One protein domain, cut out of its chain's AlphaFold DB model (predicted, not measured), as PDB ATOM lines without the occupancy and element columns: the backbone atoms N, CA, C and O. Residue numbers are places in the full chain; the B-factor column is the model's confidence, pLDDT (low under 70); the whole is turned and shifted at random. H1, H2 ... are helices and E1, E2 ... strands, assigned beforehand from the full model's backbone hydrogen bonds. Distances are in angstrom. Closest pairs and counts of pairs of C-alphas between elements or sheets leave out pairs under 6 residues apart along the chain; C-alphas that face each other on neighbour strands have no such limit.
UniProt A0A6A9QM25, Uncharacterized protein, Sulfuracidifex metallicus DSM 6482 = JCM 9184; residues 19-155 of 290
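This is residues 19 to 155 of the 290 residues of an uncharacterized protein of Sulfuracidifex metallicus DSM 6482 = JCM 9184 (UniProt A0A6A9QM25). A twisted sheet of seven strands forms a long wall, with helices H1 and H5 over one of its faces and the other face largely bare. A helical hairpin, H2 and H3, sits at the E4 end of the wall, where H2 packs on E4, and the short helix H4 follows directly on E7. The printed part has 137 residues with five named helices and seven named strands, in the order E1 E2 E3 H1 E4 E5 E6 H2 H3 E7 H4 H5. The sheet's order is E1 E2 E3 E7 E6 E5 E4, antiparallel throughout, and the class is mixed, helices and strands. The whole is compact, with a radius of gyration of the C-alphas of 14.9 A and spans of 43 by 33 by 27 A.

The edge strand E1, residues 22 to 27, forms a hairpin with E2, residues 30 to 35, where N 25 and O 32 are 2.9 A apart, within hydrogen-bond range. E2 forms another hairpin with E3, residues 38 to 43, with N 33 and O 40 2.8 A apart. E1, E2 and E3 are a meander, each strand the antiparallel neighbour of the one before. H1, residues 48 to 59, is on the sheet at a height of 8.7 A over it. It lies over E5, residues 73 to 78, and E6, residues 85 to 91; on the local plane its line and that of E6 stand at 29.6 degrees, only just along the strands. E4, residues 68 to 70, is the other edge strand and forms a hairpin with E5, where N 70 and O 73 are 2.9 A apart. E5 and E6 form a hairpin too, with N 76 and O 87 2.8 A apart, and E4, E5 and E6 are a second meander. H2, residues 97 to 108, only grazes the sheet with its residues 97 to 107; its closest C-alphas to E4 are those of Asn 100 and Ile 70, 4.9 A apart. H2 touches H3, residues 113 to 123, in a helical hairpin at a shallow tilt of 3 degrees, opposite ways; the closest C-alphas are those of Leu 106 and Tyr 116, 6.7 A apart. H3 is not on the sheet. E7, residues 129 to 136, bends by 55 degrees at residue 132. It is the antiparallel neighbour of E3, with N 41 and O 132 2.8 A apart, and of E6, with N 86 and O 135 2.8 A apart. H4, residues 137 to 141, only grazes the sheet with its residues 137 to 140. H5, residues 147 to 153, lies on the same face as H1 at a height of 9.1 A over the sheet. It lies over E3 and, only just, over E2, and runs slantwise to the strands. H1, with residues 52 to 56 alone, only just touches H5, with 3 pairs of C-alphas within 8 A; the closest are those of Glu 52 and Trp 147, 6.9 A apart. In H1, H2, H3, H4 and H5 every O i to N i+4 pair is within hydrogen-bond range.

E1 begins at C-alpha 22, (-48.690, -19.738, -33.217), and is 16.6 A from first to last C-alpha. E2 is 16.5 A long, E3 16.2 A, H1 16.1 A, E5 15.7 A and E6 18.8 A. H2 begins at C-alpha 97, (-17.594, -19.371, -16.683), and is 16.3 A long; H3 is 15.4 A and E7 20.2 A. H5 ends at C-alpha 153, (-42.656, -22.201, -34.251).

The C-alphas farthest apart are those of Lys 19 and Lys 122, 45.8 A. The printed part has no cut and no long link. Mean pLDDT of the printed part is 86.3; residues 19 to 21, 27 to 28, 81 and 124 to 125 are under 70.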
ATOM      1  N   LYS A  19     -52.447 -25.836 -35.059       56.50
ATOM      2  CA  LYS A  19     -53.093 -26.383 -33.859       56.50
ATOM      3  C   LYS A  19     -52.004 -26.883 -32.901       56.50
ATOM      4  O   LYS A  19     -51.454 -27.945 -33.186       56.50
ATOM      5  N   PRO A  20     -51.722 -26.184 -31.781       60.06
ATOM      6  CA  PRO A  20     -52.285 -24.894 -31.351       60.06
ATOM      7  C   PRO A  20     -51.780 -23.705 -32.197       60.06
ATOM      8  O   PRO A  20     -50.736 -23.820 -32.837       60.06
ATOM      9  N   PRO A  21     -52.503 -22.569 -32.212       63.34
ATOM     10  CA  PRO A  21     -52.115 -21.412 -33.012       63.34
ATOM     11  C   PRO A  21     -50.792 -20.826 -32.523       63.34
ATOM     12  O   PRO A  21     -50.561 -20.703 -31.317       63.34
ATOM     13  N   ILE A  22     -49.953 -20.427 -33.475       73.00
ATOM     14  CA  ILE A  22     -48.690 -19.738 -33.217       73.00
ATOM     15  C   ILE A  22     -48.892 -18.270 -33.554       73.00
ATOM     16  O   ILE A  22     -49.405 -17.918 -34.615       73.00
ATOM     17  N   PHE A  23     -48.489 -17.407 -32.638       74.94
ATOM     18  CA  PHE A  23     -48.527 -15.968 -32.802       74.94
ATOM     19  C   PHE A  23     -47.104 -15.450 -33.024       74.94
ATOM     20  O   PHE A  23     -46.163 -15.899 -32.372       74.94
ATOM     21  N   THR A  24     -46.918 -14.506 -33.941       74.69
ATOM     22  CA  THR A  24     -45.618 -13.913 -34.254       74.69
ATOM     23  C   THR A  24     -45.709 -12.397 -34.411       74.69
ATOM     24  O   THR A  24     -46.593 -11.893 -35.089       74.69
ATOM     25  N   ILE A  25     -44.794 -11.648 -33.793       74.12
ATOM     26  CA  ILE A  25     -44.600 -10.205 -34.024       74.12
ATOM     27  C   ILE A  25     -43.248 -10.008 -34.683       74.12
ATOM     28  O   ILE A  25     -42.241 -10.457 -34.137       74.12
ATOM     29  N   GLU A  26     -43.227  -9.279 -35.795       72.00
ATOM     30  CA  GLU A  26     -41.992  -8.793 -36.408       72.00
ATOM     31  C   GLU A  26     -41.653  -7.389 -35.904       72.00
ATOM     32  O   GLU A  26     -42.509  -6.509 -35.776       72.00
ATOM     33  N   GLY A  27     -40.377  -7.174 -35.622       65.56
ATOM     34  CA  GLY A  27     -39.761  -5.871 -35.423       65.56
ATOM     35  C   GLY A  27     -38.485  -5.773 -36.254       65.56
ATOM     36  O   GLY A  27     -38.038  -6.763 -36.815       65.56
ATOM     37  N   GLU A  28     -37.870  -4.589 -36.306       62.34
ATOM     38  CA  GLU A  28     -36.751  -4.310 -37.226       62.34
ATOM     39  C   GLU A  28     -35.599  -5.328 -37.154       62.34
ATOM     40  O   GLU A  28     -35.056  -5.678 -38.192       62.34
ATOM     41  N   ASN A  29     -35.268  -5.841 -35.961       70.00
ATOM     42  CA  ASN A  29     -34.176  -6.810 -35.753       70.00
ATOM     43  C   ASN A  29     -34.557  -7.975 -34.820       70.00
ATOM     44  O   ASN A  29     -33.681  -8.686 -34.321       70.00
ATOM     45  N   LYS A  30     -35.846  -8.125 -34.493       81.25
ATOM     46  CA  LYS A  30     -36.318  -9.132 -33.536       81.25
ATOM     47  C   LYS A  30     -37.675  -9.670 -33.951       81.25
ATOM     48  O   LYS A  30     -38.556  -8.891 -34.301       81.25
ATOM     49  N   ARG A  31     -37.862 -10.973 -33.789       83.56
ATOM     50  CA  ARG A  31     -39.121 -11.672 -34.016       83.56
ATOM     51  C   ARG A  31     -39.571 -12.359 -32.742       83.56
ATOM     52  O   ARG A  31     -38.827 -13.140 -32.167       83.56
ATOM     53  N   ILE A  32     -40.790 -12.100 -32.299       84.69
ATOM     54  CA  ILE A  32     -41.337 -12.714 -31.085       84.69
ATOM     55  C   ILE A  32     -42.312 -13.786 -31.503       84.69
ATOM     56  O   ILE A  32     -43.273 -13.474 -32.193       84.69
ATOM     57  N   VAL A  33     -42.091 -15.013 -31.057       85.50
ATOM     58  CA  VAL A  33     -42.936 -16.169 -31.330       85.50
ATOM     59  C   VAL A  33     -43.588 -16.607 -30.026       85.50
ATOM     60  O   VAL A  33     -42.898 -16.922 -29.060       85.50
ATOM     61  N   LYS A  34     -44.918 -16.638 -29.989       84.38
ATOM     62  CA  LYS A  34     -45.705 -17.144 -28.863       84.38
ATOM     63  C   LYS A  34     -46.505 -18.363 -29.304       84.38
ATOM     64  O   LYS A  34     -47.329 -18.264 -30.212       84.38
ATOM     65  N   GLY A  35     -46.294 -19.484 -28.629       83.69
ATOM     66  CA  GLY A  35     -47.133 -20.673 -28.739       83.69
ATOM     67  C   GLY A  35     -47.901 -20.934 -27.446       83.69
ATOM     68  O   GLY A  35     -47.932 -20.105 -26.530       83.69
ATOM     69  N   ARG A  36     -48.534 -22.105 -27.358       83.81
ATOM     70  CA  ARG A  36     -49.131 -22.570 -26.103       83.81
ATOM     71  C   ARG A  36     -48.009 -22.833 -25.096       83.81
ATOM     72  O   ARG A  36     -47.156 -23.673 -25.349       83.81
ATOM     73  N   GLY A  37     -48.002 -22.102 -23.984       87.00
ATOM     74  CA  GLY A  37     -47.052 -22.333 -22.900       87.00
ATOM     75  C   GLY A  37     -45.646 -21.769 -23.085       87.00
ATOM     76  O   GLY A  37     -44.818 -21.968 -22.201       87.00
ATOM     77  N   PHE A  38     -45.356 -21.069 -24.187       89.75
ATOM     78  CA  PHE A  38     -44.043 -20.458 -24.400       89.75
ATOM     79  C   PHE A  38     -44.097 -19.135 -25.170       89.75
ATOM     80  O   PHE A  38     -45.013 -18.873 -25.955       89.75
ATOM     81  N   GLU A  39     -43.068 -18.319 -24.971       90.25
ATOM     82  CA  GLU A  39     -42.749 -17.118 -25.741       90.25
ATOM     83  C   GLU A  39     -41.235 -17.076 -25.968       90.25
ATOM     84  O   GLU A  39     -40.483 -17.243 -25.014       90.25
ATOM     85  N   ILE A  40     -40.778 -16.857 -27.204       90.94
ATOM     86  CA  ILE A  40     -39.357 -16.690 -27.541       90.94
ATOM     87  C   ILE A  40     -39.165 -15.451 -28.406       90.94
ATOM     88  O   ILE A  40     -39.860 -15.256 -29.398       90.94
ATOM     89  N   THR A  41     -38.186 -14.628 -28.043       90.00
ATOM     90  CA  THR A  41     -37.704 -13.503 -28.845       90.00
ATOM     91  C   THR A  41     -36.470 -13.939 -29.621       90.00
ATOM     92  O   THR A  41     -35.380 -14.047 -29.070       90.00
ATOM     93  N   LEU A  42     -36.655 -14.177 -30.913       89.31
ATOM     94  CA  LEU A  42     -35.610 -14.461 -31.882       89.31
ATOM     95  C   LEU A  42     -34.931 -13.156 -32.288       89.31
ATOM     96  O   LEU A  42     -35.572 -12.228 -32.771       89.31
ATOM     97  N   GLU A  43     -33.626 -13.088 -32.084       89.19
ATOM     98  CA  GLU A  43     -32.795 -11.923 -32.367       89.19
ATOM     99  C   GLU A  43     -31.412 -12.386 -32.835       89.19
ATOM    100  O   GLU A  43     -31.047 -13.554 -32.675       89.19
ATOM    101  N   GLU A  44     -30.632 -11.481 -33.422       88.06
ATOM    102  CA  GLU A  44     -29.296 -11.816 -33.914       88.06
ATOM    103  C   GLU A  44     -28.394 -12.382 -32.798       88.06
ATOM    104  O   GLU A  44     -28.342 -11.888 -31.663       88.06
ATOM    105  N   GLY A  45     -27.689 -13.470 -33.122       88.06
ATOM    106  CA  GLY A  45     -26.787 -14.162 -32.202       88.06
ATOM    107  C   GLY A  45     -27.479 -14.895 -31.047       88.06
ATOM    108  O   GLY A  45     -26.791 -15.278 -30.102       88.06
ATOM    109  N   LEU A  46     -28.806 -15.071 -31.084       91.31
ATOM    110  CA  LEU A  46     -29.502 -15.928 -30.127       91.31
ATOM    111  C   LEU A  46     -29.009 -17.376 -30.263       91.31
ATOM    112  O   LEU A  46     -29.089 -17.975 -31.336       91.31
ATOM    113  N   ASP A  47     -28.530 -17.947 -29.163       93.06
ATOM    114  CA  ASP A  47     -28.076 -19.332 -29.097       93.06
ATOM    115  C   ASP A  47     -29.211 -20.232 -28.604       93.06
ATOM    116  O   ASP A  47     -29.431 -20.417 -27.404       93.06
ATOM    117  N   MET A  48     -29.932 -20.806 -29.564       92.50
ATOM    118  CA  MET A  48     -31.041 -21.716 -29.287       92.50
ATOM    119  C   MET A  48     -30.600 -22.988 -28.554       92.50
ATOM    120  O   MET A  48     -31.398 -23.529 -27.796       92.50
ATOM    121  N   ASN A  49     -29.350 -23.438 -28.701       94.19
ATOM    122  CA  ASN A  49     -28.879 -24.656 -28.030       94.19
ATOM    123  C   ASN A  49     -28.755 -24.449 -26.516       94.19
ATOM    124  O   ASN A  49     -29.003 -25.364 -25.733       94.19
ATOM    125  N   SER A  50     -28.371 -23.248 -26.080       94.88
ATOM    126  CA  SER A  50     -28.319 -22.922 -24.652       94.88
ATOM    127  C   SER A  50     -29.720 -22.823 -24.048       94.88
ATOM    128  O   SER A  50     -29.948 -23.300 -22.938       94.88
ATOM    129  N   ILE A  51     -30.686 -22.286 -24.799       95.06
ATOM    130  CA  ILE A  51     -32.096 -22.252 -24.382       95.06
ATOM    131  C   ILE A  51     -32.683 -23.673 -24.327       95.06
ATOM    132  O   ILE A  51     -33.392 -23.995 -23.376       95.06
ATOM    133  N   GLU A  52     -32.343 -24.542 -25.283       94.69
ATOM    134  CA  GLU A  52     -32.727 -25.963 -25.283       94.69
ATOM    135  C   GLU A  52     -32.237 -26.692 -24.035       94.69
ATOM    136  O   GLU A  52     -32.990 -27.450 -23.424       94.69
ATOM    137  N   GLN A  53     -30.980 -26.460 -23.645       94.12
ATOM    138  CA  GLN A  53     -30.398 -27.070 -22.450       94.12
ATOM    139  C   GLN A  53     -31.153 -26.645 -21.192       94.12
ATOM    140  O   GLN A  53     -31.477 -27.493 -20.362       94.12
ATOM    141  N   LEU A  54     -31.481 -25.354 -21.073       94.31
ATOM    142  CA  LEU A  54     -32.285 -24.831 -19.967       94.31
ATOM    143  C   LEU A  54     -33.688 -25.453 -19.941       94.31
ATOM    144  O   LEU A  54     -34.130 -25.925 -18.896       94.31
ATOM    145  N   PHE A  55     -34.364 -25.504 -21.092       92.75
ATOM    146  CA  PHE A  55     -35.698 -26.094 -21.215       92.75
ATOM    147  C   PHE A  55     -35.703 -27.595 -20.892       92.75
ATOM    148  O   PHE A  55     -36.571 -28.076 -20.168       92.75
ATOM    149  N   SER A  56     -34.719 -28.339 -21.397       91.88
ATOM    150  CA  SER A  56     -34.587 -29.778 -21.150       91.88
ATOM    151  C   SER A  56     -34.317 -30.063 -19.678       91.88
ATOM    152  O   SER A  56     -34.981 -30.911 -19.089       91.88
ATOM    153  N   ALA A  57     -33.409 -29.308 -19.052       90.12
ATOM    154  CA  ALA A  57     -33.107 -29.465 -17.634       90.12
ATOM    155  C   ALA A  57     -34.339 -29.180 -16.754       90.12
ATOM    156  O   ALA A  57     -34.595 -29.909 -15.795       90.12
ATOM    157  N   LEU A  58     -35.137 -28.172 -17.117       89.44
ATOM    158  CA  LEU A  58     -36.413 -27.877 -16.473       89.44
ATOM    159  C   LEU A  58     -37.417 -29.031 -16.628       89.44
ATOM    160  O   LEU A  58     -37.976 -29.509 -15.646       89.44
ATOM    161  N   ARG A  59     -37.614 -29.517 -17.858       87.56
ATOM    162  CA  ARG A  59     -38.554 -30.608 -18.166       87.56
ATOM    163  C   ARG A  59     -38.177 -31.929 -17.491       87.56
ATOM    164  O   ARG A  59     -39.053 -32.701 -17.118       87.56
ATOM    165  N   GLU A  60     -36.884 -32.191 -17.339       87.81
ATOM    166  CA  GLU A  60     -36.349 -33.372 -16.653       87.81
ATOM    167  C   GLU A  60     -36.391 -33.254 -15.120       87.81
ATOM    168  O   GLU A  60     -36.004 -34.195 -14.430       87.81
ATOM    169  N   GLY A  61     -36.836 -32.115 -14.573       84.75
ATOM    170  CA  GLY A  61     -36.876 -31.874 -13.129       84.75
ATOM    171  C   GLY A  61     -35.494 -31.700 -12.494       84.75
ATOM    172  O   GLY A  61     -35.362 -31.817 -11.281       84.75
ATOM    173  N   LYS A  62     -34.460 -31.424 -13.301       83.19
ATOM    174  CA  LYS A  62     -33.092 -31.130 -12.832       83.19
ATOM    175  C   LYS A  62     -32.937 -29.700 -12.335       83.19
ATOM    176  O   LYS A  62     -31.916 -29.356 -11.749       83.19
ATOM    177  N   VAL A  63     -33.918 -28.858 -12.641       78.38
ATOM    178  CA  VAL A  63     -33.970 -27.466 -12.216       78.38
ATOM    179  C   VAL A  63     -35.351 -27.232 -11.638       78.38
ATOM    180  O   VAL A  63     -36.336 -27.234 -12.372       78.38
ATOM    181  N   GLY A  64     -35.422 -27.088 -10.315       73.12
ATOM    182  CA  GLY A  64     -36.636 -26.647  -9.634       73.12
ATOM    183  C   GLY A  64     -36.868 -25.147  -9.830       73.12
ATOM    184  O   GLY A  64     -36.606 -24.576 -10.887       73.12
ATOM    185  N   ASN A  65     -37.269 -24.456  -8.766       75.50
ATOM    186  CA  ASN A  65     -37.522 -23.007  -8.799       75.50
ATOM    187  C   ASN A  65     -36.236 -22.162  -8.681       75.50
ATOM    188  O   ASN A  65     -36.289 -20.974  -8.352       75.50
ATOM    189  N   HIS A  66     -35.079 -22.782  -8.918       76.25
ATOM    190  CA  HIS A  66     -33.760 -22.184  -8.762       76.25
ATOM    191  C   HIS A  66     -33.402 -21.291  -9.947       76.25
ATOM    192  O   HIS A  66     -33.910 -21.430 -11.062       76.25
ATOM    193  N   THR A  67     -32.485 -20.364  -9.694       85.88
ATOM    194  CA  THR A  67     -31.900 -19.536 -10.746       85.88
ATOM    195  C   THR A  67     -30.689 -20.255 -11.333       85.88
ATOM    196  O   THR A  67     -29.731 -20.514 -10.609       85.88
ATOM    197  N   VAL A  68     -30.700 -20.558 -12.632       91.69
ATOM    198  CA  VAL A  68     -29.592 -21.251 -13.316       91.69
ATOM    199  C   VAL A  68     -28.995 -20.427 -14.438       91.69
ATOM    200  O   VAL A  68     -29.693 -19.629 -15.057       91.69
ATOM    201  N   TYR A  69     -27.703 -20.613 -14.709       91.94
ATOM    202  CA  TYR A  69     -26.994 -19.834 -15.719       91.94
ATOM    203  C   TYR A  69     -26.139 -20.708 -16.631       91.94
ATOM    204  O   TYR A  69     -25.257 -21.430 -16.171       91.94
ATOM    205  N   ILE A  70     -26.351 -20.597 -17.940       93.00
ATOM    206  CA  ILE A  70     -25.540 -21.311 -18.921       93.00
ATOM    207  C   ILE A  70     -25.270 -20.453 -20.153       93.00
ATOM    208  O   ILE A  70     -26.180 -19.876 -20.739       93.00
ATOM    209  N   ASN A  71     -24.000 -20.363 -20.539       93.06
ATOM    210  CA  ASN A  71     -23.501 -19.726 -21.758       93.06
ATOM    211  C   ASN A  71     -24.071 -18.312 -22.008       93.06
ATOM    212  O   ASN A  71     -24.420 -17.966 -23.135       93.06
ATOM    213  N   GLY A  72     -24.198 -17.489 -20.962       92.62
ATOM    214  CA  GLY A  72     -24.763 -16.139 -21.095       92.62
ATOM    215  C   GLY A  72     -26.273 -16.042 -20.881       92.62
ATOM    216  O   GLY A  72     -26.807 -14.940 -20.967       92.62
ATOM    217  N   TYR A  73     -26.961 -17.142 -20.572       94.88
ATOM    218  CA  TYR A  73     -28.405 -17.175 -20.347       94.88
ATOM    219  C   TYR A  73     -28.724 -17.512 -18.898       94.88
ATOM    220  O   TYR A  73     -28.329 -18.562 -18.401       94.88
ATOM    221  N   LEU A  74     -29.469 -16.632 -18.239       93.00
ATOM    222  CA  LEU A  74     -29.983 -16.822 -16.890       93.00
ATOM    223  C   LEU A  74     -31.444 -17.269 -16.961       93.00
ATOM    224  O   LEU A  74     -32.273 -16.518 -17.462       93.00
ATOM    225  N   MET A  75     -31.783 -18.439 -16.431       93.44
ATOM    226  CA  MET A  75     -33.171 -18.844 -16.214       93.44
ATOM    227  C   MET A  75     -33.566 -18.608 -14.759       93.44
ATOM    228  O   MET A  75     -32.842 -19.007 -13.852       93.44
ATOM    229  N   MET A  76     -34.720 -17.983 -14.535       90.75
ATOM    230  CA  MET A  76     -35.261 -17.719 -13.203       90.75
ATOM    231  C   MET A  76     -36.754 -18.039 -13.132       90.75
ATOM    232  O   MET A  76     -37.500 -17.768 -14.077       90.75
ATOM    233  N   TYR A  77     -37.202 -18.560 -11.993       89.88
ATOM    234  CA  TYR A  77     -38.621 -18.759 -11.720       89.88
ATOM    235  C   TYR A  77     -39.282 -17.460 -11.243       89.88
ATOM    236  O   TYR A  77     -38.761 -16.743 -10.386       89.88
ATOM    237  N   VAL A  78     -40.453 -17.159 -11.797       86.88
ATOM    238  CA  VAL A  78     -41.282 -16.013 -11.428       86.88
ATOM    239  C   VAL A  78     -42.605 -16.534 -10.877       86.88
ATOM    240  O   VAL A  78     -43.430 -17.024 -11.657       86.88
ATOM    241  N   PRO A  79     -42.837 -16.418  -9.556       81.81
ATOM    242  CA  PRO A  79     -44.066 -16.899  -8.947       81.81
ATOM    243  C   PRO A  79     -45.266 -16.050  -9.382       81.81
ATOM    244  O   PRO A  79     -45.177 -14.826  -9.516       81.81
ATOM    245  N   ALA A  80     -46.415 -16.703  -9.549       75.81
ATOM    246  CA  ALA A  80     -47.701 -16.070  -9.821       75.81
ATOM    247  C   ALA A  80     -48.817 -16.744  -9.006       75.81
ATOM    248  O   ALA A  80     -48.614 -17.785  -8.386       75.81
ATOM    249  N   TYR A  81     -50.007 -16.138  -8.968       64.06
ATOM    250  CA  TYR A  81     -51.154 -16.730  -8.276       64.06
ATOM    251  C   TYR A  81     -51.671 -17.937  -9.080       64.06
ATOM    252  O   TYR A  81     -52.336 -17.755 -10.100       64.06
ATOM    253  N   GLY A  82     -51.346 -19.155  -8.637       76.44
ATOM    254  CA  GLY A  82     -51.549 -20.395  -9.393       76.44
ATOM    255  C   GLY A  82     -50.206 -20.977  -9.832       76.44
ATOM    256  O   GLY A  82     -49.380 -21.273  -8.976       76.44
ATOM    257  N   PHE A  83     -50.002 -21.114 -11.142       78.06
ATOM    258  CA  PHE A  83     -48.739 -21.560 -11.739       78.06
ATOM    259  C   PHE A  83     -47.887 -20.358 -12.161       78.06
ATOM    260  O   PHE A  83     -48.413 -19.386 -12.710       78.06
ATOM    261  N   GLY A  84     -46.586 -20.426 -11.895       87.69
ATOM    262  CA  GLY A  84     -45.597 -19.424 -12.268       87.69
ATOM    263  C   GLY A  84     -45.078 -19.580 -13.697       87.69
ATOM    264  O   GLY A  84     -45.677 -20.224 -14.563       87.69
ATOM    265  N   SER A  85     -43.940 -18.944 -13.961       90.94
ATOM    266  CA  SER A  85     -43.259 -19.023 -15.258       90.94
ATOM    267  C   SER A  85     -41.746 -18.992 -15.100       90.94
ATOM    268  O   SER A  85     -41.225 -18.351 -14.190       90.94
ATOM    269  N   PHE A  86     -41.044 -19.649 -16.015       92.75
ATOM    270  CA  PHE A  86     -39.590 -19.648 -16.100       92.75
ATOM    271  C   PHE A  86     -39.164 -18.636 -17.156       92.75
ATOM    272  O   PHE A  86     -39.495 -18.779 -18.332       92.75
ATOM    273  N   ARG A  87     -38.453 -17.592 -16.735       92.00
ATOM    274  CA  ARG A  87     -37.927 -16.547 -17.617       92.00
ATOM    275  C   ARG A  87     -36.474 -16.816 -17.937       92.00
ATOM    276  O   ARG A  87     -35.688 -16.997 -17.017       92.00
ATOM    277  N   VAL A  88     -36.118 -16.743 -19.213       94.19
ATOM    278  CA  VAL A  88     -34.736 -16.804 -19.688       94.19
ATOM    279  C   VAL A  88     -34.290 -15.410 -20.112       94.19
ATOM    280  O   VAL A  88     -34.884 -14.797 -21.001       94.19
ATOM    281  N   ILE A  89     -33.235 -14.919 -19.477       92.62
ATOM    282  CA  ILE A  89     -32.613 -13.617 -19.696       92.62
ATOM    283  C   ILE A  89     -31.289 -13.836 -20.419       92.62
ATOM    284  O   ILE A  89     -30.425 -14.557 -19.924       92.62
ATOM    285  N   ARG A  90     -31.107 -13.185 -21.568       93.62
ATOM    286  CA  ARG A  90     -29.809 -13.117 -22.245       93.62
ATOM    287  C   ARG A  90     -28.991 -12.004 -21.608       93.62
ATOM    288  O   ARG A  90     -29.420 -10.851 -21.604       93.62
ATOM    289  N   SER A  91     -27.832 -12.352 -21.067       91.88
ATOM    290  CA  SER A  91     -26.926 -11.395 -20.443       91.88
ATOM    291  C   SER A  91     -26.296 -10.466 -21.482       91.88
ATOM    292  O   SER A  91     -25.949 -10.894 -22.582       91.88
ATOM    293  N   SER A  92     -26.131  -9.194 -21.118       85.56
ATOM    294  CA  SER A  92     -25.432  -8.179 -21.916       85.56
ATOM    295  C   SER A  92     -23.910  -8.158 -21.698       85.56
ATOM    296  O   SER A  92     -23.213  -7.409 -22.382       85.56
ATOM    297  N   GLY A  93     -23.390  -8.939 -20.747       82.06
ATOM    298  CA  GLY A  93     -21.976  -8.954 -20.361       82.06
ATOM    299  C   GLY A  93     -21.212 -10.202 -20.807       82.06
ATOM    300  O   GLY A  93     -21.732 -11.068 -21.509       82.06
ATOM    301  N   GLU A  94     -19.958 -10.302 -20.362       83.12
ATOM    302  CA  GLU A  94     -19.139 -11.497 -20.570       83.12
ATOM    303  C   GLU A  94     -19.759 -12.731 -19.909       83.12
ATOM    304  O   GLU A  94     -20.321 -12.664 -18.807       83.12
ATOM    305  N   VAL A  95     -19.598 -13.873 -20.578       86.38
ATOM    306  CA  VAL A  95     -20.033 -15.167 -20.062       86.38
ATOM    307  C   VAL A  95     -19.291 -15.471 -18.761       86.38
ATOM    308  O   VAL A  95     -18.062 -15.471 -18.695       86.38
ATOM    309  N   LYS A  96     -20.052 -15.733 -17.700       87.56
ATOM    310  CA  LYS A  96     -19.515 -16.058 -16.377       87.56
ATOM    311  C   LYS A  96     -19.208 -17.555 -16.306       87.56
ATOM    312  O   LYS A  96     -20.071 -18.352 -15.954       87.56
ATOM    313  N   GLU A  97     -17.978 -17.947 -16.632       90.50
ATOM    314  CA  GLU A  97     -17.594 -19.371 -16.683       90.50
ATOM    315  C   GLU A  97     -17.732 -20.112 -15.347       90.50
ATOM    316  O   GLU A  97     -18.071 -21.294 -15.324       90.50
ATOM    317  N   GLU A  98     -17.540 -19.423 -14.223       90.94
ATOM    318  CA  GLU A  98     -17.775 -19.993 -12.893       90.94
ATOM    319  C   GLU A  98     -19.239 -20.431 -12.713       90.94
ATOM    320  O   GLU A  98     -19.505 -21.541 -12.252       90.94
ATOM    321  N   LEU A  99     -20.189 -19.615 -13.182       90.56
ATOM    322  CA  LEU A  99     -21.613 -19.952 -13.173       90.56
ATOM    323  C   LEU A  99     -21.959 -21.082 -14.142       90.56
ATOM    324  O   LEU A  99     -22.766 -21.949 -13.806       90.56
ATOM    325  N   ASN A 100     -21.348 -21.087 -15.332       92.00
ATOM    326  CA  ASN A 100     -21.514 -22.188 -16.282       92.00
ATOM    327  C   ASN A 100     -21.070 -23.506 -15.652       92.00
ATOM    328  O   ASN A 100     -21.763 -24.516 -15.767       92.00
ATOM    329  N   SER A 101     -19.907 -23.499 -14.998       93.81
ATOM    330  CA  SER A 101     -19.365 -24.675 -14.328       93.81
ATOM    331  C   SER A 101     -20.303 -25.141 -13.220       93.81
ATOM    332  O   SER A 101     -20.695 -26.306 -13.217       93.81
ATOM    333  N   LEU A 102     -20.739 -24.229 -12.346       93.75
ATOM    334  CA  LEU A 102     -21.650 -24.538 -11.246       93.75
ATOM    335  C   LEU A 102     -22.986 -25.119 -11.744       93.75
ATOM    336  O   LEU A 102     -23.432 -26.155 -11.255       93.75
ATOM    337  N   THR A 103     -23.587 -24.516 -12.772       93.56
ATOM    338  CA  THR A 103     -24.847 -24.994 -13.366       93.56
ATOM    339  C   THR A 103     -24.685 -26.360 -14.032       93.56
ATOM    340  O   THR A 103     -25.547 -27.224 -13.897       93.56
ATOM    341  N   ARG A 104     -23.559 -26.616 -14.711       93.88
ATOM    342  CA  ARG A 104     -23.284 -27.939 -15.300       93.88
ATOM    343  C   ARG A 104     -23.137 -29.022 -14.236       93.88
ATOM    344  O   ARG A 104     -23.609 -30.137 -14.454       93.88
ATOM    345  N   LYS A 105     -22.534 -28.701 -13.086       94.19
ATOM    346  CA  LYS A 105     -22.460 -29.623 -11.945       94.19
ATOM    347  C   LYS A 105     -23.848 -29.995 -11.446       94.19
ATOM    348  O   LYS A 105     -24.115 -31.188 -11.307       94.19
ATOM    349  N   LEU A 106     -24.736 -29.010 -11.291       92.88
ATOM    350  CA  LEU A 106     -26.138 -29.248 -10.940       92.88
ATOM    351  C   LEU A 106     -26.821 -30.155 -11.978       92.88
ATOM    352  O   LEU A 106     -27.356 -31.201 -11.630       92.88
ATOM    353  N   PHE A 107     -26.726 -29.824 -13.270       92.50
ATOM    354  CA  PHE A 107     -27.373 -30.602 -14.340       92.50
ATOM    355  C   PHE A 107     -26.872 -32.050 -14.432       92.50
ATOM    356  O   PHE A 107     -27.618 -32.941 -14.846       92.50
ATOM    357  N   SER A 108     -25.607 -32.284 -14.081       92.31
ATOM    358  CA  SER A 108     -25.002 -33.618 -14.044       92.31
ATOM    359  C   SER A 108     -25.328 -34.417 -12.777       92.31
ATOM    360  O   SER A 108     -25.084 -35.621 -12.752       92.31
ATOM    361  N   GLY A 109     -25.866 -33.766 -11.740       90.94
ATOM    362  CA  GLY A 109     -26.071 -34.355 -10.416       90.94
ATOM    363  C   GLY A 109     -24.795 -34.491  -9.575       90.94
ATOM    364  O   GLY A 109     -24.812 -35.207  -8.579       90.94
ATOM    365  N   GLU A 110     -23.687 -33.834  -9.954       96.19
ATOM    366  CA  GLU A 110     -22.458 -33.774  -9.135       96.19
ATOM    367  C   GLU A 110     -22.716 -33.057  -7.801       96.19
ATOM    368  O   GLU A 110     -22.115 -33.400  -6.783       96.19
ATOM    369  N   ILE A 111     -23.614 -32.070  -7.811       93.50
ATOM    370  CA  ILE A 111     -24.051 -31.316  -6.634       93.50
ATOM    371  C   ILE A 111     -25.578 -31.303  -6.559       93.50
ATOM    372  O   ILE A 111     -26.249 -31.389  -7.588       93.50
ATOM    373  N   ASP A 112     -26.110 -31.187  -5.344       90.31
ATOM    374  CA  ASP A 112     -27.542 -31.021  -5.090       90.31
ATOM    375  C   ASP A 112     -27.971 -29.542  -5.108       90.31
ATOM    376  O   ASP A 112     -27.138 -28.629  -5.145       90.31
ATOM    377  N   ASP A 113     -29.285 -29.310  -5.060       87.94
ATOM    378  CA  ASP A 113     -29.889 -27.971  -5.078       87.94
ATOM    379  C   ASP A 113     -29.387 -27.085  -3.926       87.94
ATOM    380  O   ASP A 113     -29.102 -25.903  -4.115       87.94
ATOM    381  N   LEU A 114     -29.226 -27.658  -2.727       89.94
ATOM    382  CA  LEU A 114     -28.785 -26.914  -1.543       89.94
ATOM    383  C   LEU A 114     -27.340 -26.430  -1.689       89.94
ATOM    384  O   LEU A 114     -27.017 -25.291  -1.334       89.94
ATOM    385  N   THR A 115     -26.464 -27.291  -2.206       92.62
ATOM    386  CA  THR A 115     -25.074 -26.949  -2.503       92.62
ATOM    387  C   THR A 115     -25.026 -25.889  -3.593       92.62
ATOM    388  O   THR A 115     -24.322 -24.892  -3.439       92.62
ATOM    389  N   TYR A 116     -25.816 -26.060  -4.655       91.56
ATOM    390  CA  TYR A 116     -25.904 -25.097  -5.745       91.56
ATOM    391  C   TYR A 116     -26.318 -23.701  -5.252       91.56
ATOM    392  O   TYR A 116     -25.598 -22.735  -5.500       91.56
ATOM    393  N   ASP A 117     -27.408 -23.592  -4.486       88.12
ATOM    394  CA  ASP A 117     -27.890 -22.314  -3.944       88.12
ATOM    395  C   ASP A 117     -26.873 -21.664  -2.996       88.12
ATOM    396  O   ASP A 117     -26.672 -20.446  -3.014       88.12
ATOM    397  N   THR A 118     -26.201 -22.479  -2.177       90.62
ATOM    398  CA  THR A 118     -25.174 -22.007  -1.239       90.62
ATOM    399  C   THR A 118     -23.974 -21.416  -1.978       90.62
ATOM    400  O   THR A 118     -23.479 -20.356  -1.591       90.62
ATOM    401  N   GLU A 119     -23.499 -22.078  -3.034       90.88
ATOM    402  CA  GLU A 119     -22.410 -21.561  -3.865       90.88
ATOM    403  C   GLU A 119     -22.853 -20.328  -4.659       90.88
ATOM    404  O   GLU A 119     -22.157 -19.314  -4.648       90.88
ATOM    405  N   LEU A 120     -24.052 -20.344  -5.249       87.69
ATOM    406  CA  LEU A 120     -24.599 -19.202  -5.983       87.69
ATOM    407  C   LEU A 120     -24.674 -17.937  -5.108       87.69
ATOM    408  O   LEU A 120     -24.298 -16.849  -5.552       87.69
ATOM    409  N   TYR A 121     -25.101 -18.077  -3.846       85.56
ATOM    410  CA  TYR A 121     -25.154 -16.972  -2.885       85.56
ATOM    411  C   TYR A 121     -23.769 -16.379  -2.589       85.56
ATOM    412  O   TYR A 121     -23.637 -15.159  -2.484       85.56
ATOM    413  N   LYS A 122     -22.729 -17.218  -2.483       87.62
ATOM    414  CA  LYS A 122     -21.350 -16.761  -2.240       87.62
ATOM    415  C   LYS A 122     -20.790 -15.959  -3.408       87.62
ATOM    416  O   LYS A 122     -20.038 -15.016  -3.169       87.62
ATOM    417  N   ILE A 123     -21.145 -16.323  -4.643       83.38
ATOM    418  CA  ILE A 123     -20.640 -15.632  -5.835       83.38
ATOM    419  C   ILE A 123     -21.244 -14.219  -5.934       83.38
ATOM    420  O   ILE A 123     -20.562 -13.305  -6.384       83.38
ATOM    421  N   GLY A 124     -22.484 -14.012  -5.460       67.00
ATOM    422  CA  GLY A 124     -23.096 -12.685  -5.296       67.00
ATOM    423  C   GLY A 124     -23.156 -11.875  -6.596       67.00
ATOM    424  O   GLY A 124     -22.307 -11.024  -6.852       67.00
ATOM    425  N   ILE A 125     -24.167 -12.120  -7.435       66.94
ATOM    426  CA  ILE A 125     -24.125 -11.690  -8.839       66.94
ATOM    427  C   ILE A 125     -25.330 -10.837  -9.210       66.94
ATOM    428  O   ILE A 125     -26.474 -11.168  -8.903       66.94
ATOM    429  N   SER A 126     -25.054  -9.766  -9.951       74.31
ATOM    430  CA  SER A 126     -26.044  -9.047 -10.745       74.31
ATOM    431  C   SER A 126     -25.810  -9.370 -12.219       74.31
ATOM    432  O   SER A 126     -24.709  -9.169 -12.736       74.31
ATOM    433  N   ILE A 127     -26.826  -9.925 -12.878       79.31
ATOM    434  CA  ILE A 127     -26.815 -10.184 -14.318       79.31
ATOM    435  C   ILE A 127     -27.754  -9.171 -14.955       79.31
ATOM    436  O   ILE A 127     -28.968  -9.229 -14.766       79.31
ATOM    437  N   GLU A 128     -27.178  -8.248 -15.715       85.00
ATOM    438  CA  GLU A 128     -27.937  -7.371 -16.596       85.00
ATOM    439  C   GLU A 128     -28.214  -8.081 -17.921       85.00
ATOM    440  O   GLU A 128     -27.393  -8.862 -18.418       85.00
ATOM    441  N   GLY A 129     -29.393  -7.827 -18.480       88.81
ATOM    442  CA  GLY A 129     -29.848  -8.467 -19.703       88.81
ATOM    443  C   GLY A 129     -31.312  -8.178 -20.006       88.81
ATOM    444  O   GLY A 129     -31.968  -7.388 -19.323       88.81
ATOM    445  N   HIS A 130     -31.838  -8.851 -21.024       88.69
ATOM    446  CA  HIS A 130     -33.253  -8.793 -21.396       88.69
ATOM    447  C   HIS A 130     -33.838 -10.193 -21.568       88.69
ATOM    448  O   HIS A 130     -33.137 -11.143 -21.919       88.69
ATOM    449  N   THR A 131     -35.141 -10.325 -21.320       90.12
ATOM    450  CA  THR A 131     -35.863 -11.586 -21.514       90.12
ATOM    451  C   THR A 131     -35.854 -11.978 -22.989       90.12
ATOM    452  O   THR A 131     -36.256 -11.189 -23.846       90.12
ATOM    453  N   VAL A 132     -35.429 -13.207 -23.270       92.38
ATOM    454  CA  VAL A 132     -35.447 -13.816 -24.607       92.38
ATOM    455  C   VAL A 132     -36.346 -15.043 -24.684       92.38
ATOM    456  O   VAL A 132     -36.761 -15.396 -25.782       92.38
ATOM    457  N   ALA A 133     -36.698 -15.664 -23.556       92.62
ATOM    458  CA  ALA A 133     -37.722 -16.701 -23.528       92.62
ATOM    459  C   ALA A 133     -38.534 -16.693 -22.227       92.62
ATOM    460  O   ALA A 133     -38.061 -16.242 -21.180       92.62
ATOM    461  N   LEU A 134     -39.753 -17.213 -22.302       92.31
ATOM    462  CA  LEU A 134     -40.628 -17.495 -21.174       92.31
ATOM    463  C   LEU A 134     -41.304 -18.846 -21.403       92.31
ATOM    464  O   LEU A 134     -41.829 -19.089 -22.487       92.31
ATOM    465  N   PHE A 135     -41.336 -19.685 -20.370       91.81
ATOM    466  CA  PHE A 135     -42.059 -20.956 -20.364       91.81
ATOM    467  C   PHE A 135     -43.043 -20.998 -19.192       91.81
ATOM    468  O   PHE A 135     -42.683 -20.694 -18.055       91.81
ATOM    469  N   GLU A 136     -44.300 -21.339 -19.459       90.00
ATOM    470  CA  GLU A 136     -45.349 -21.425 -18.439       90.00
ATOM    471  C   GLU A 136     -45.253 -22.763 -17.696       90.00
ATOM    472  O   GLU A 136     -45.314 -23.820 -18.324       90.00
ATOM    473  N   GLU A 137     -45.160 -22.721 -16.364       89.19
ATOM    474  CA  GLU A 137     -45.019 -23.915 -15.512       89.19
ATOM    475  C   GLU A 137     -46.145 -24.926 -15.771       89.19
ATOM    476  O   GLU A 137     -45.874 -26.080 -16.084       89.19
ATOM    477  N   ALA A 138     -47.401 -24.465 -15.779       88.69
ATOM    478  CA  ALA A 138     -48.566 -25.314 -16.045       88.69
ATOM    479  C   ALA A 138     -48.478 -26.058 -17.386       88.69
ATOM    480  O   ALA A 138     -48.910 -27.203 -17.497       88.69
ATOM    481  N   SER A 139     -47.942 -25.398 -18.416       88.81
ATOM    482  CA  SER A 139     -47.832 -25.992 -19.749       88.81
ATOM    483  C   SER A 139     -46.710 -27.027 -19.810       88.81
ATOM    484  O   SER A 139     -46.849 -28.034 -20.503       88.81
ATOM    485  N   ILE A 140     -45.618 -26.805 -19.074       88.38
ATOM    486  CA  ILE A 140     -44.534 -27.782 -18.936       88.38
ATOM    487  C   ILE A 140     -45.034 -29.011 -18.169       88.38
ATOM    488  O   ILE A 140     -44.886 -30.127 -18.662       88.38
ATOM    489  N   GLU A 141     -45.679 -28.813 -17.014       85.75
ATOM    490  CA  GLU A 141     -46.209 -29.901 -16.180       85.75
ATOM    491  C   GLU A 141     -47.266 -30.739 -16.908       85.75
ATOM    492  O   GLU A 141     -47.274 -31.966 -16.805       85.75
ATOM    493  N   ALA A 142     -48.141 -30.092 -17.682       87.00
ATOM    494  CA  ALA A 142     -49.152 -30.777 -18.482       87.00
ATOM    495  C   ALA A 142     -48.573 -31.508 -19.709       87.00
ATOM    496  O   ALA A 142     -49.294 -32.265 -20.360       87.00
ATOM    497  N   GLY A 143     -47.299 -31.279 -20.055       84.69
ATOM    498  CA  GLY A 143     -46.697 -31.780 -21.292       84.69
ATOM    499  C   GLY A 143     -47.274 -31.131 -22.555       84.69
ATOM    500  O   GLY A 143     -47.203 -31.716 -23.633       84.69
ATOM    501  N   ASP A 144     -47.849 -29.934 -22.426       85.31
ATOM    502  CA  ASP A 144     -48.464 -29.172 -23.518       85.31
ATOM    503  C   ASP A 144     -47.435 -28.449 -24.405       85.31
ATOM    504  O   ASP A 144     -47.807 -27.908 -25.450       85.31
ATOM    505  N   VAL A 145     -46.167 -28.409 -23.982       87.06
ATOM    506  CA  VAL A 145     -45.056 -27.791 -24.711       87.06
ATOM    507  C   VAL A 145     -43.871 -28.751 -24.823       87.06
ATOM    508  O   VAL A 145     -43.396 -29.305 -23.829       87.06
ATOM    509  N   SER A 146     -43.369 -28.931 -26.046       89.00
ATOM    510  CA  SER A 146     -42.112 -29.624 -26.337       89.00
ATOM    511  C   SER A 146     -41.086 -28.679 -26.966       89.00
ATOM    512  O   SER A 146     -41.435 -27.614 -27.480       89.00
ATOM    513  N   TRP A 147     -39.807 -29.056 -26.943       91.06
ATOM    514  CA  TRP A 147     -38.772 -28.257 -27.604       91.06
ATOM    515  C   TRP A 147     -38.930 -28.286 -29.129       91.06
ATOM    516  O   TRP A 147     -38.673 -27.299 -29.816       91.06
ATOM    517  N   GLU A 148     -39.435 -29.393 -29.668       88.50
ATOM    518  CA  GLU A 148     -39.771 -29.530 -31.079       88.50
ATOM    519  C   GLU A 148     -40.832 -28.507 -31.505       88.50
ATOM    520  O   GLU A 148     -40.689 -27.895 -32.566       88.50
ATOM    521  N   ASP A 149     -41.845 -28.259 -30.667       85.12
ATOM    522  CA  ASP A 149     -42.857 -27.221 -30.912       85.12
ATOM    523  C   ASP A 149     -42.223 -25.828 -30.948       85.12
ATOM    524  O   ASP A 149     -42.529 -25.016 -31.826       85.12
ATOM    525  N   VAL A 150     -41.299 -25.569 -30.023       88.00
ATOM    526  CA  VAL A 150     -40.556 -24.310 -29.945       88.00
ATOM    527  C   VAL A 150     -39.704 -24.094 -31.197       88.00
ATOM    528  O   VAL A 150     -39.763 -23.016 -31.796       88.00
ATOM    529  N   ILE A 151     -38.942 -25.104 -31.635       88.12
ATOM    530  CA  ILE A 151     -38.136 -25.046 -32.864       88.12
ATOM    531  C   ILE A 151     -39.033 -24.824 -34.075       88.12
ATOM    532  O   ILE A 151     -38.720 -23.982 -34.918       88.12
ATOM    533  N   LYS A 152     -40.120 -25.595 -34.183       84.25
ATOM    534  CA  LYS A 152     -41.053 -25.509 -35.304       84.25
ATOM    535  C   LYS A 152     -41.605 -24.092 -35.412       84.25
ATOM    536  O   LYS A 152     -41.445 -23.467 -36.455       84.25
ATOM    537  N   ALA A 153     -42.135 -23.560 -34.312       81.25
ATOM    538  CA  ALA A 153     -42.656 -22.201 -34.251       81.25
ATOM    539  C   ALA A 153     -41.581 -21.148 -34.550       81.25
ATOM    540  O   ALA A 153     -41.831 -20.167 -35.246       81.25
ATOM    541  N   SER A 154     -40.350 -21.389 -34.093       80.75
ATOM    542  CA  SER A 154     -39.192 -20.534 -34.364       80.75
ATOM    543  C   SER A 154     -38.672 -20.628 -35.798       80.75
ATOM    544  O   SER A 154     -37.740 -19.910 -36.147       80.75
ATOM    545  N   LYS A 155     -39.227 -21.497 -36.643       81.06
ATOM    546  CA  LYS A 155     -38.883 -21.630 -38.067       81.06
ATOM    547  C   LYS A 155     -40.063 -21.344 -38.989       81.06
ATOM    548  O   LYS A 155     -39.858 -21.280 -40.195       81.06
TER     549      LYS A 155